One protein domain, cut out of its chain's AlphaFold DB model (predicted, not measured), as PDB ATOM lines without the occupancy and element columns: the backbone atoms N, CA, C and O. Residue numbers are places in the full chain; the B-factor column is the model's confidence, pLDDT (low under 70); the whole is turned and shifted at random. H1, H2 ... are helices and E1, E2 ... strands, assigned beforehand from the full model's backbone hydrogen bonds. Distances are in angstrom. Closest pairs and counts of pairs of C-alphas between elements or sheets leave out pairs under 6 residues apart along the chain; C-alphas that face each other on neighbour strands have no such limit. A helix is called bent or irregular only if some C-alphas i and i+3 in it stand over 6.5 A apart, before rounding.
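This is residues 12 to 82 of the 83 residues of an uncharacterized protein of Candidatus Bathyarchaeota archaeon (UniProt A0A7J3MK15). What is the main picture? A ribbon of two parallel strands, E1 and E2, stands between the short helix H1 toward one end of the longest axis and a group of three helices toward the other, where H4 packs on both H2 and H3. What is it made of? The printed part has 71 residues with four named helices and two named strands, in the order E1, H1, E2, H2, H3, H4; the sheet's order is E1, E2, parallel, and the class is mixed, helices and strands. How large is it? It is compact, with a radius of gyration of the C-alphas of 12.3 A and spans of 34 by 25 by 16 A.

Where are the strands? E1 is residues 12 to 16, 13.5 A long, with C-alpha 12 at (171.133, 204.389, 93.270), and E2 is residues 35 to 40, 17.1 A long. Where are the helices? H2, residues 41 to 57, is 23.1 A long and begins with C-alpha 41 at (172.804, 204.359, 108.257). H1 is residues 25 to 32, H3 is residues 60 to 67, and H4 is residues 74 to 81, ending with C-alpha 81 at (155.811, 209.269, 106.236).

How do the strands pair? E1 and E2 are parallel neighbours at 17 degrees, with N 14 and O 37 at 3.0 A and N 39 and O 14 at 2.8 A, within hydrogen-bond range. E1, H1 and E2 form a strand-helix-strand unit, two parallel neighbour strands with a helix between them along the chain, and its crossover is right-handed. What comes close to E2? Its closest C-alphas with H1 are those of Glu 29 and Lys 35, 5.5 A apart, and with H3 those of Ala 37 and Val 67, 5.4 A apart. Residues 38 to 39 of E2 also form a short parallel pairing with residues 71 to 72. How do the helices stand? H4 touches H2, the same way at a shallow tilt of 12 degrees, the closest C-alphas being those of Ala 43 and Arg 74 at 4.5 A. H3 and H4 are a helical hairpin and touch, opposite ways at a shallow tilt of 26 degrees, the closest C-alphas being those of Asp 62 and Val 80 at 6.5 A. H1 is apart from H2, H3 and H4. Are the helix backbones whole? In H1, H3 and H4 every O i to N i+4 pair is within hydrogen-bond range, and in H2 11 of 13 are; H2 is irregular, with C-alphas 53 and 56 9.2 A apart, and has a kink of 44 degrees near residue 51.

Which C-alphas are farthest apart? Those of Asn 21 and Lys 56, at 35.5 A. Is there a cut or a long link? The printed part, residues 12 to 82, has no cut, and no link is long. Where is confidence low? The mean pLDDT of the printed part of this model is 90.8, and no printed residue is under 70.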
ATOM      1  N   PHE A  12     169.911 204.728  92.551       91.50
ATOM      2  CA  PHE A  12     171.133 204.389  93.270       91.50
ATOM      3  C   PHE A  12     171.136 205.059  94.644       91.50
ATOM      4  O   PHE A  12     170.457 206.061  94.872       91.50
ATOM      5  N   ALA A  13     171.880 204.488  95.584       92.31
ATOM      6  CA  ALA A  13     171.986 205.042  96.922       92.31
ATOM      7  C   ALA A  13     173.409 204.911  97.457       92.31
ATOM      8  O   ALA A  13     174.043 203.868  97.298       92.31
ATOM      9  N   PHE A  14     173.870 205.954  98.138       92.38
ATOM     10  CA  PHE A  14     175.074 205.918  98.959       92.38
ATOM     11  C   PHE A  14     174.663 205.840 100.424       92.38
ATOM     12  O   PHE A  14     173.850 206.638 100.888       92.38
ATOM     13  N   ILE A  15     175.213 204.868 101.148       92.81
ATOM     14  CA  ILE A  15     174.884 204.630 102.554       92.81
ATOM     15  C   ILE A  15     176.175 204.740 103.348       92.81
ATOM     16  O   ILE A  15     177.098 203.953 103.146       92.81
ATOM     17  N   ALA A  16     176.241 205.716 104.247       91.06
ATOM     18  CA  ALA A  16     177.401 205.925 105.104       91.06
ATOM     19  C   ALA A  16     176.970 206.454 106.482       91.06
ATOM     20  O   ALA A  16     175.891 207.026 106.601       91.06
ATOM     21  N   PRO A  17     177.775 206.296 107.546       87.62
ATOM     22  CA  PRO A  17     177.434 206.826 108.870       87.62
ATOM     23  C   PRO A  17     177.324 208.357 108.886       87.62
ATOM     24  O   PRO A  17     176.474 208.913 109.577       87.62
ATOM     25  N   SER A  18     178.171 209.023 108.104       85.94
ATOM     26  CA  SER A  18     178.201 210.466 107.887       85.94
ATOM     27  C   SER A  18     178.798 210.766 106.509       85.94
ATOM     28  O   SER A  18     179.389 209.890 105.870       85.94
ATOM     29  N   TYR A  19     178.639 212.002 106.044       83.81
ATOM     30  CA  TYR A  19     179.203 212.490 104.786       83.81
ATOM     31  C   TYR A  19     179.651 213.943 104.960       83.81
ATOM     32  O   TYR A  19     179.073 214.681 105.757       83.81
ATOM     33  N   GLY A  20     180.709 214.318 104.239       80.06
ATOM     34  CA  GLY A  20     181.167 215.703 104.115       80.06
ATOM     35  C   GLY A  20     180.420 216.429 102.995       80.06
ATOM     36  O   GLY A  20     179.227 216.214 102.800       80.06
ATOM     37  N   ASN A  21     181.129 217.251 102.219       78.25
ATOM     38  CA  ASN A  21     180.562 217.828 100.999       78.25
ATOM     39  C   ASN A  21     180.280 216.725  99.975       78.25
ATOM     40  O   ASN A  21     181.129 215.863  99.731       78.25
ATOM     41  N   VAL A  22     179.083 216.753  99.390       76.31
ATOM     42  CA  VAL A  22     178.672 215.784  98.375       76.31
ATOM     43  C   VAL A  22     178.364 216.499  97.071       76.31
ATOM     44  O   VAL A  22     177.216 216.804  96.767       76.31
ATOM     45  N   ASP A  23     179.416 216.722  96.292       80.62
ATOM     46  CA  ASP A  23     179.316 217.445  95.019       80.62
ATOM     47  C   ASP A  23     179.151 216.492  93.817       80.62
ATOM     48  O   ASP A  23     178.760 216.909  92.735       80.62
ATOM     49  N   TYR A  24     179.380 215.189  94.013       81.88
ATOM     50  CA  TYR A  24     179.437 214.183  92.944       81.88
ATOM     51  C   TYR A  24     178.087 213.547  92.578       81.88
ATOM     52  O   TYR A  24     177.991 212.835  91.580       81.88
ATOM     53  N   LEU A  25     177.033 213.748  93.380       86.06
ATOM     54  CA  LEU A  25     175.731 213.115  93.127       86.06
ATOM     55  C   LEU A  25     175.140 213.548  91.787       86.06
ATOM     56  O   LEU A  25     174.699 212.707  91.010       86.06
ATOM     57  N   SER A  26     175.147 214.854  91.525       87.06
ATOM     58  CA  SER A  26     174.576 215.437  90.310       87.06
ATOM     59  C   SER A  26     175.270 214.933  89.045       87.06
ATOM     60  O   SER A  26     174.602 214.705  88.036       87.06
ATOM     61  N   ASP A  27     176.582 214.698  89.109       90.25
ATOM     62  CA  ASP A  27     177.353 214.146  87.994       90.25
ATOM     63  C   ASP A  27     176.944 212.697  87.708       90.25
ATOM     64  O   ASP A  27     176.638 212.352  86.567       90.25
ATOM     65  N   ILE A  28     176.812 211.867  88.749       90.44
ATOM     66  CA  ILE A  28     176.338 210.484  88.596       90.44
ATOM     67  C   ILE A  28     174.905 210.461  88.056       90.44
ATOM     68  O   ILE A  28     174.601 209.650  87.180       90.44
ATOM     69  N   GLU A  29     174.012 211.330  88.541       91.88
ATOM     70  CA  GLU A  29     172.636 211.402  88.031       91.88
ATOM     71  C   GLU A  29     172.592 211.758  86.542       91.88
ATOM     72  O   GLU A  29     171.801 211.179  85.792       91.88
ATOM     73  N   LYS A  30     173.451 212.687  86.112       91.56
ATOM     74  CA  LYS A  30     173.571 213.104  84.715       91.56
ATOM     75  C   LYS A  30     174.099 211.971  83.835       91.56
ATOM     76  O   LYS A  30     173.504 211.696  82.795       91.56
ATOM     77  N   ASP A  31     175.157 211.292  84.268       93.56
ATOM     78  CA  ASP A  31     175.814 210.241  83.486       93.56
ATOM     79  C   ASP A  31     174.982 208.955  83.412       93.56
ATOM     80  O   ASP A  31     174.922 208.295  82.375       93.56
ATOM     81  N   SER A  32     174.299 208.600  84.502       90.50
ATOM     82  CA  SER A  32     173.492 207.376  84.587       90.50
ATOM     83  C   SER A  32     172.027 207.566  84.193       90.50
ATOM     84  O   SER A  32     171.285 206.582  84.124       90.50
ATOM     85  N   SER A  33     171.573 208.811  83.989       89.62
ATOM     86  CA  SER A  33     170.148 209.159  83.832       89.62
ATOM     87  C   SER A  33     169.254 208.550  84.927       89.62
ATOM     88  O   SER A  33     168.085 208.233  84.703       89.62
ATOM     89  N   THR A  34     169.816 208.355  86.122       89.62
ATOM     90  CA  THR A  34     169.198 207.654  87.251       89.62
ATOM     91  C   THR A  34     169.218 208.564  88.468       89.62
ATOM     92  O   THR A  34     170.211 209.235  88.718       89.62
ATOM     93  N   LYS A  35     168.129 208.603  89.243       90.44
ATOM     94  CA  LYS A  35     168.078 209.412  90.467       90.44
ATOM     95  C   LYS A  35     168.778 208.727  91.633       90.44
ATOM     96  O   LYS A  35     168.657 207.511  91.806       90.44
ATOM     97  N   GLY A  36     169.481 209.526  92.428       90.88
ATOM     98  CA  GLY A  36     170.289 209.059  93.540       90.88
ATOM     99  C   GLY A  36     169.943 209.725  94.859       90.88
ATOM    100  O   GLY A  36     169.454 210.850  94.897       90.88
ATOM    101  N   ALA A  37     170.234 209.033  95.955       92.94
ATOM    102  CA  ALA A  37     170.129 209.613  97.286       92.94
ATOM    103  C   ALA A  37     171.257 209.153  98.216       92.94
ATOM    104  O   ALA A  37     171.729 208.015  98.158       92.94
ATOM    105  N   LEU A  38     171.663 210.040  99.114       93.62
ATOM    106  CA  LEU A  38     172.505 209.739 100.262       93.62
ATOM    107  C   LEU A  38     171.627 209.414 101.458       93.62
ATOM    108  O   LEU A  38     170.703 210.159 101.786       93.62
ATOM    109  N   PHE A  39     171.980 208.347 102.156       94.06
ATOM    110  CA  PHE A  39     171.357 207.952 103.405       94.06
ATOM    111  C   PHE A  39     172.408 207.841 104.489       94.06
ATOM    112  O   PHE A  39     173.464 207.240 104.282       94.06
ATOM    113  N   THR A  40     172.105 208.370 105.678       93.00
ATOM    114  CA  THR A  40     172.840 207.911 106.852       93.00
ATOM    115  C   THR A  40     172.390 206.486 107.140       93.00
ATOM    116  O   THR A  40     171.250 206.119 106.827       93.00
ATOM    117  N   SER A  41     173.235 205.679 107.780       92.62
ATOM    118  CA  SER A  41     172.804 204.359 108.257       92.62
ATOM    119  C   SER A  41     171.540 204.460 109.128       92.62
ATOM    120  O   SER A  41     170.628 203.650 108.980       92.62
ATOM    121  N   GLU A  42     171.432 205.497 109.970       94.19
ATOM    122  CA  GLU A  42     170.228 205.774 110.770       94.19
ATOM    123  C   GLU A  42     169.002 206.073 109.893       94.19
ATOM    124  O   GLU A  42     167.943 205.477 110.094       94.19
ATOM    125  N   ALA A  43     169.128 206.971 108.909       94.69
ATOM    126  CA  ALA A  43     168.015 207.349 108.042       94.69
ATOM    127  C   ALA A  43     167.496 206.156 107.226       94.69
ATOM    128  O   ALA A  43     166.283 205.984 107.101       94.69
ATOM    129  N   LEU A  44     168.395 205.302 106.722       95.44
ATOM    130  CA  LEU A  44     168.011 204.091 105.998       95.44
ATOM    131  C   LEU A  44     167.285 203.090 106.902       95.44
ATOM    132  O   LEU A  44     166.248 202.555 106.510       95.44
ATOM    133  N   LEU A  45     167.804 202.844 108.110       95.88
ATOM    134  CA  LEU A  45     167.158 201.952 109.075       95.88
ATOM    135  C   LEU A  45     165.774 202.474 109.473       95.88
ATOM    136  O   LEU A  45     164.822 201.698 109.553       95.88
ATOM    137  N   TYR A  46     165.632 203.787 109.657       96.31
ATOM    138  CA  TYR A  46     164.344 204.398 109.967       96.31
ATOM    139  C   TYR A  46     163.360 204.319 108.789       96.31
ATOM    140  O   TYR A  46     162.187 204.005 108.993       96.31
ATOM    141  N   LEU A  47     163.822 204.517 107.549       95.88
ATOM    142  CA  LEU A  47     162.999 204.310 106.355       95.88
ATOM    143  C   LEU A  47     162.550 202.848 106.220       95.88
ATOM    144  O   LEU A  47     161.392 202.588 105.893       95.88
ATOM    145  N   LEU A  48     163.439 201.890 106.498       95.88
ATOM    146  CA  LEU A  48     163.102 200.468 106.492       95.88
ATOM    147  C   LEU A  48     162.043 200.151 107.554       95.88
ATOM    148  O   LEU A  48     161.057 199.482 107.250       95.88
ATOM    149  N   PHE A  49     162.210 200.680 108.768       96.25
ATOM    150  CA  PHE A  49     161.208 200.579 109.825       96.25
ATOM    151  C   PHE A  49     159.851 201.134 109.368       96.25
ATOM    152  O   PHE A  49     158.845 200.442 109.506       96.25
ATOM    153  N   LYS A  50     159.820 202.325 108.751       96.12
ATOM    154  CA  LYS A  50     158.592 202.930 108.209       96.12
ATOM    155  C   LYS A  50     157.937 202.082 107.131       96.12
ATOM    156  O   LYS A  50     156.728 201.871 107.161       96.12
ATOM    157  N   LYS A  51     158.725 201.544 106.203       95.50
ATOM    158  CA  LYS A  51     158.221 200.632 105.173       95.50
ATOM    159  C   LYS A  51     157.550 199.405 105.792       95.50
ATOM    160  O   LYS A  51     156.469 199.018 105.354       95.50
ATOM    161  N   LEU A  52     158.179 198.803 106.801       96.81
ATOM    162  CA  LEU A  52     157.646 197.624 107.483       96.81
ATOM    163  C   LEU A  52     156.390 197.947 108.301       96.81
ATOM    164  O   LEU A  52     155.427 197.188 108.237       96.81
ATOM    165  N   SER A  53     156.374 199.067 109.030       96.38
ATOM    166  CA  SER A  53     155.244 199.443 109.887       96.38
ATOM    167  C   SER A  53     154.014 199.892 109.098       96.38
ATOM    168  O   SER A  53     152.891 199.564 109.473       96.38
ATOM    169  N   MET A  54     154.204 200.600 107.983       95.69
ATOM    170  CA  MET A  54     153.107 201.093 107.145       95.69
ATOM    171  C   MET A  54     152.563 200.033 106.180       95.69
ATOM    172  O   MET A  54     151.410 200.121 105.751       95.69
ATOM    173  N   GLY A  55     153.385 199.056 105.786       94.44
ATOM    174  CA  GLY A  55     153.004 198.016 104.833       94.44
ATOM    175  C   GLY A  55     152.483 198.602 103.518       94.44
ATOM    176  O   GLY A  55     153.210 199.270 102.788       94.44
ATOM    177  N   LYS A  56     151.200 198.367 103.211       92.94
ATOM    178  CA  LYS A  56     150.557 198.846 101.971       92.94
ATOM    179  C   LYS A  56     150.373 200.365 101.916       92.94
ATOM    180  O   LYS A  56     150.210 200.901 100.825       92.94
ATOM    181  N   SER A  57     150.407 201.047 103.060       94.12
ATOM    182  CA  SER A  57     150.318 202.509 103.127       94.12
ATOM    183  C   SER A  57     151.639 203.195 102.769       94.12
ATOM    184  O   SER A  57     151.675 204.413 102.629       94.12
ATOM    185  N   PHE A  58     152.729 202.437 102.605       94.62
ATOM    186  CA  PHE A  58     153.988 202.967 102.099       94.62
ATOM    187  C   PHE A  58     153.896 203.170 100.580       94.62
ATOM    188  O   PHE A  58     153.989 202.219  99.800       94.62
ATOM    189  N   LEU A  59     153.712 204.417 100.147       92.81
ATOM    190  CA  LEU A  59     153.575 204.742  98.731       92.81
ATOM    191  C   LEU A  59     154.936 204.989  98.074       92.81
ATOM    192  O   LEU A  59     155.774 205.738  98.585       92.81
ATOM    193  N   LEU A  60     155.123 204.409  96.884       89.44
ATOM    194  CA  LEU A  60     156.316 204.646  96.066       89.44
ATOM    195  C   LEU A  60     156.423 206.115  95.630       89.44
ATOM    196  O   LEU A  60     157.518 206.655  95.595       89.44
ATOM    197  N   ALA A  61     155.299 206.785  95.363       91.19
ATOM    198  CA  ALA A  61     155.289 208.202  94.991       91.19
ATOM    199  C   ALA A  61     155.860 209.112  96.096       91.19
ATOM    200  O   ALA A  61     156.487 210.127  95.803       91.19
ATOM    201  N   ASP A  62     155.678 208.747  97.365       92.44
ATOM    202  CA  ASP A  62     156.252 209.490  98.486       92.44
ATOM    203  C   ASP A  62     157.747 209.195  98.648       92.44
ATOM    204  O   ASP A  62     158.531 210.098  98.940       92.44
ATOM    205  N   PHE A  63     158.172 207.971  98.325       91.56
ATOM    206  CA  PHE A  63     159.590 207.620  98.263       91.56
ATOM    207  C   PHE A  63     160.292 208.402  97.149       91.56
ATOM    208  O   PHE A  63     161.388 208.911  97.351       91.56
ATOM    209  N   GLU A  64     159.640 208.566  95.995       90.62
ATOM    210  CA  GLU A  64     160.140 209.380  94.884       90.62
ATOM    211  C   GLU A  64     160.351 210.847  95.283       90.62
ATOM    212  O   GLU A  64     161.373 211.439  94.934       90.62
ATOM    213  N   LYS A  65     159.429 211.422  96.068       89.81
ATOM    214  CA  LYS A  65     159.612 212.765  96.644       89.81
ATOM    215  C   LYS A  65     160.791 212.795  97.612       89.81
ATOM    216  O   LYS A  65     161.566 213.745  97.585       89.81
ATOM    217  N   LEU A  66     160.945 211.762  98.438       90.94
ATOM    218  CA  LEU A  66     162.035 211.672  99.403       90.94
ATOM    219  C   LEU A  66     163.405 211.641  98.714       90.94
ATOM    220  O   LEU A  66     164.277 212.417  99.077       90.94
ATOM    221  N   VAL A  67     163.597 210.804  97.691       89.19
ATOM    222  CA  VAL A  67     164.893 210.725  96.988       89.19
ATOM    223  C   VAL A  67     165.191 211.957  96.130       89.19
ATOM    224  O   VAL A  67     166.344 212.201  95.798       89.19
ATOM    225  N   SER A  68     164.187 212.784  95.815       83.50
ATOM    226  CA  SER A  68     164.405 214.039  95.085       83.50
ATOM    227  C   SER A  68     165.183 215.096  95.880       83.50
ATOM    228  O   SER A  68     165.733 216.014  95.276       83.50
ATOM    229  N   SER A  69     165.278 214.963  97.212       74.44
ATOM    230  CA  SER A  69     166.051 215.883  98.057       74.44
ATOM    231  C   SER A  69     167.558 215.624  98.044       74.44
ATOM    232  O   SER A  69     168.279 216.389  98.680       74.44
ATOM    233  N   GLN A  70     168.025 214.573  97.352       83.19
ATOM    234  CA  GLN A  70     169.413 214.085  97.275       83.19
ATOM    235  C   GLN A  70     170.022 213.631  98.611       83.19
ATOM    236  O   GLN A  70     170.638 212.572  98.671       83.19
ATOM    237  N   ILE A  71     169.828 214.376  99.697       90.12
ATOM    238  CA  ILE A  71     170.203 213.996 101.058       90.12
ATOM    239  C   ILE A  71     168.938 213.572 101.796       90.12
ATOM    240  O   ILE A  71     168.011 214.368 101.980       90.12
ATOM    241  N   VAL A  72     168.905 212.317 102.240       92.25
ATOM    242  CA  VAL A  72     167.790 211.751 102.994       92.25
ATOM    243  C   VAL A  72     168.185 211.612 104.455       92.25
ATOM    244  O   VAL A  72     168.946 210.727 104.851       92.25
ATOM    245  N   THR A  73     167.627 212.498 105.275       91.69
ATOM    246  CA  THR A  73     167.772 212.474 106.732       91.69
ATOM    247  C   THR A  73     166.588 211.771 107.387       91.69
ATOM    248  O   THR A  73     165.521 211.600 106.790       91.69
ATOM    249  N   ARG A  74     166.739 211.401 108.663       92.69
ATOM    250  CA  ARG A  74     165.630 210.863 109.460       92.69
ATOM    251  C   ARG A  74     164.436 211.825 109.514       92.69
ATOM    252  O   ARG A  74     163.296 211.378 109.412       92.69
ATOM    253  N   ASP A  75     164.686 213.127 109.621       91.62
ATOM    254  CA  ASP A  75     163.626 214.142 109.649       91.62
ATOM    255  C   ASP A  75     162.907 214.271 108.305       91.62
ATOM    256  O   ASP A  75     161.687 214.435 108.273       91.62
ATOM    257  N   ALA A  76     163.625 214.114 107.187       92.62
ATOM    258  CA  ALA A  76     163.003 214.050 105.868       92.62
ATOM    259  C   ALA A  76     162.049 212.847 105.761       92.62
ATOM    260  O   ALA A  76     160.919 212.995 105.296       92.62
ATOM    261  N   VAL A  77     162.459 211.677 106.270       94.19
ATOM    262  CA  VAL A  77     161.601 210.481 106.322       94.19
ATOM    263  C   VAL A  77     160.355 210.735 107.179       94.19
ATOM    264  O   VAL A  77     159.253 210.437 106.728       94.19
ATOM    265  N   LYS A  78     160.502 211.325 108.377       93.62
ATOM    266  CA  LYS A  78     159.366 211.690 109.247       93.62
ATOM    267  C   LYS A  78     158.397 212.649 108.567       93.62
ATOM    268  O   LYS A  78     157.190 212.471 108.644       93.62
ATOM    269  N   LYS A  79     158.918 213.665 107.879       93.00
ATOM    270  CA  LYS A  79     158.094 214.654 107.179       93.00
ATOM    271  C   LYS A  79     157.242 214.015 106.079       93.00
ATOM    272  O   LYS A  79     156.116 214.448 105.862       93.00
ATOM    273  N   VAL A  80     157.781 213.014 105.385       93.62
ATOM    274  CA  VAL A  80     157.096 212.336 104.276       93.62
ATOM    275  C   VAL A  80     156.142 211.242 104.768       93.62
ATOM    276  O   VAL A  80     155.046 211.116 104.233       93.62
ATOM    277  N   TYR A  81     156.529 210.473 105.790       92.06
ATOM    278  CA  TYR A  81     155.811 209.269 106.236       92.06
ATOM    279  C   TYR A  81     155.175 209.375 107.636       92.06
ATOM    280  O   TYR A  81     154.665 208.382 108.154       92.06
ATOM    281  N   GLY A  82     155.193 210.555 108.255       85.88
ATOM    282  CA  GLY A  82     154.659 210.807 109.598       85.88
ATOM    283  C   GLY A  82     155.551 210.294 110.736       85.88
ATOM    284  O   GLY A  82     156.606 209.698 110.496       85.88
TER     285      GLY A  82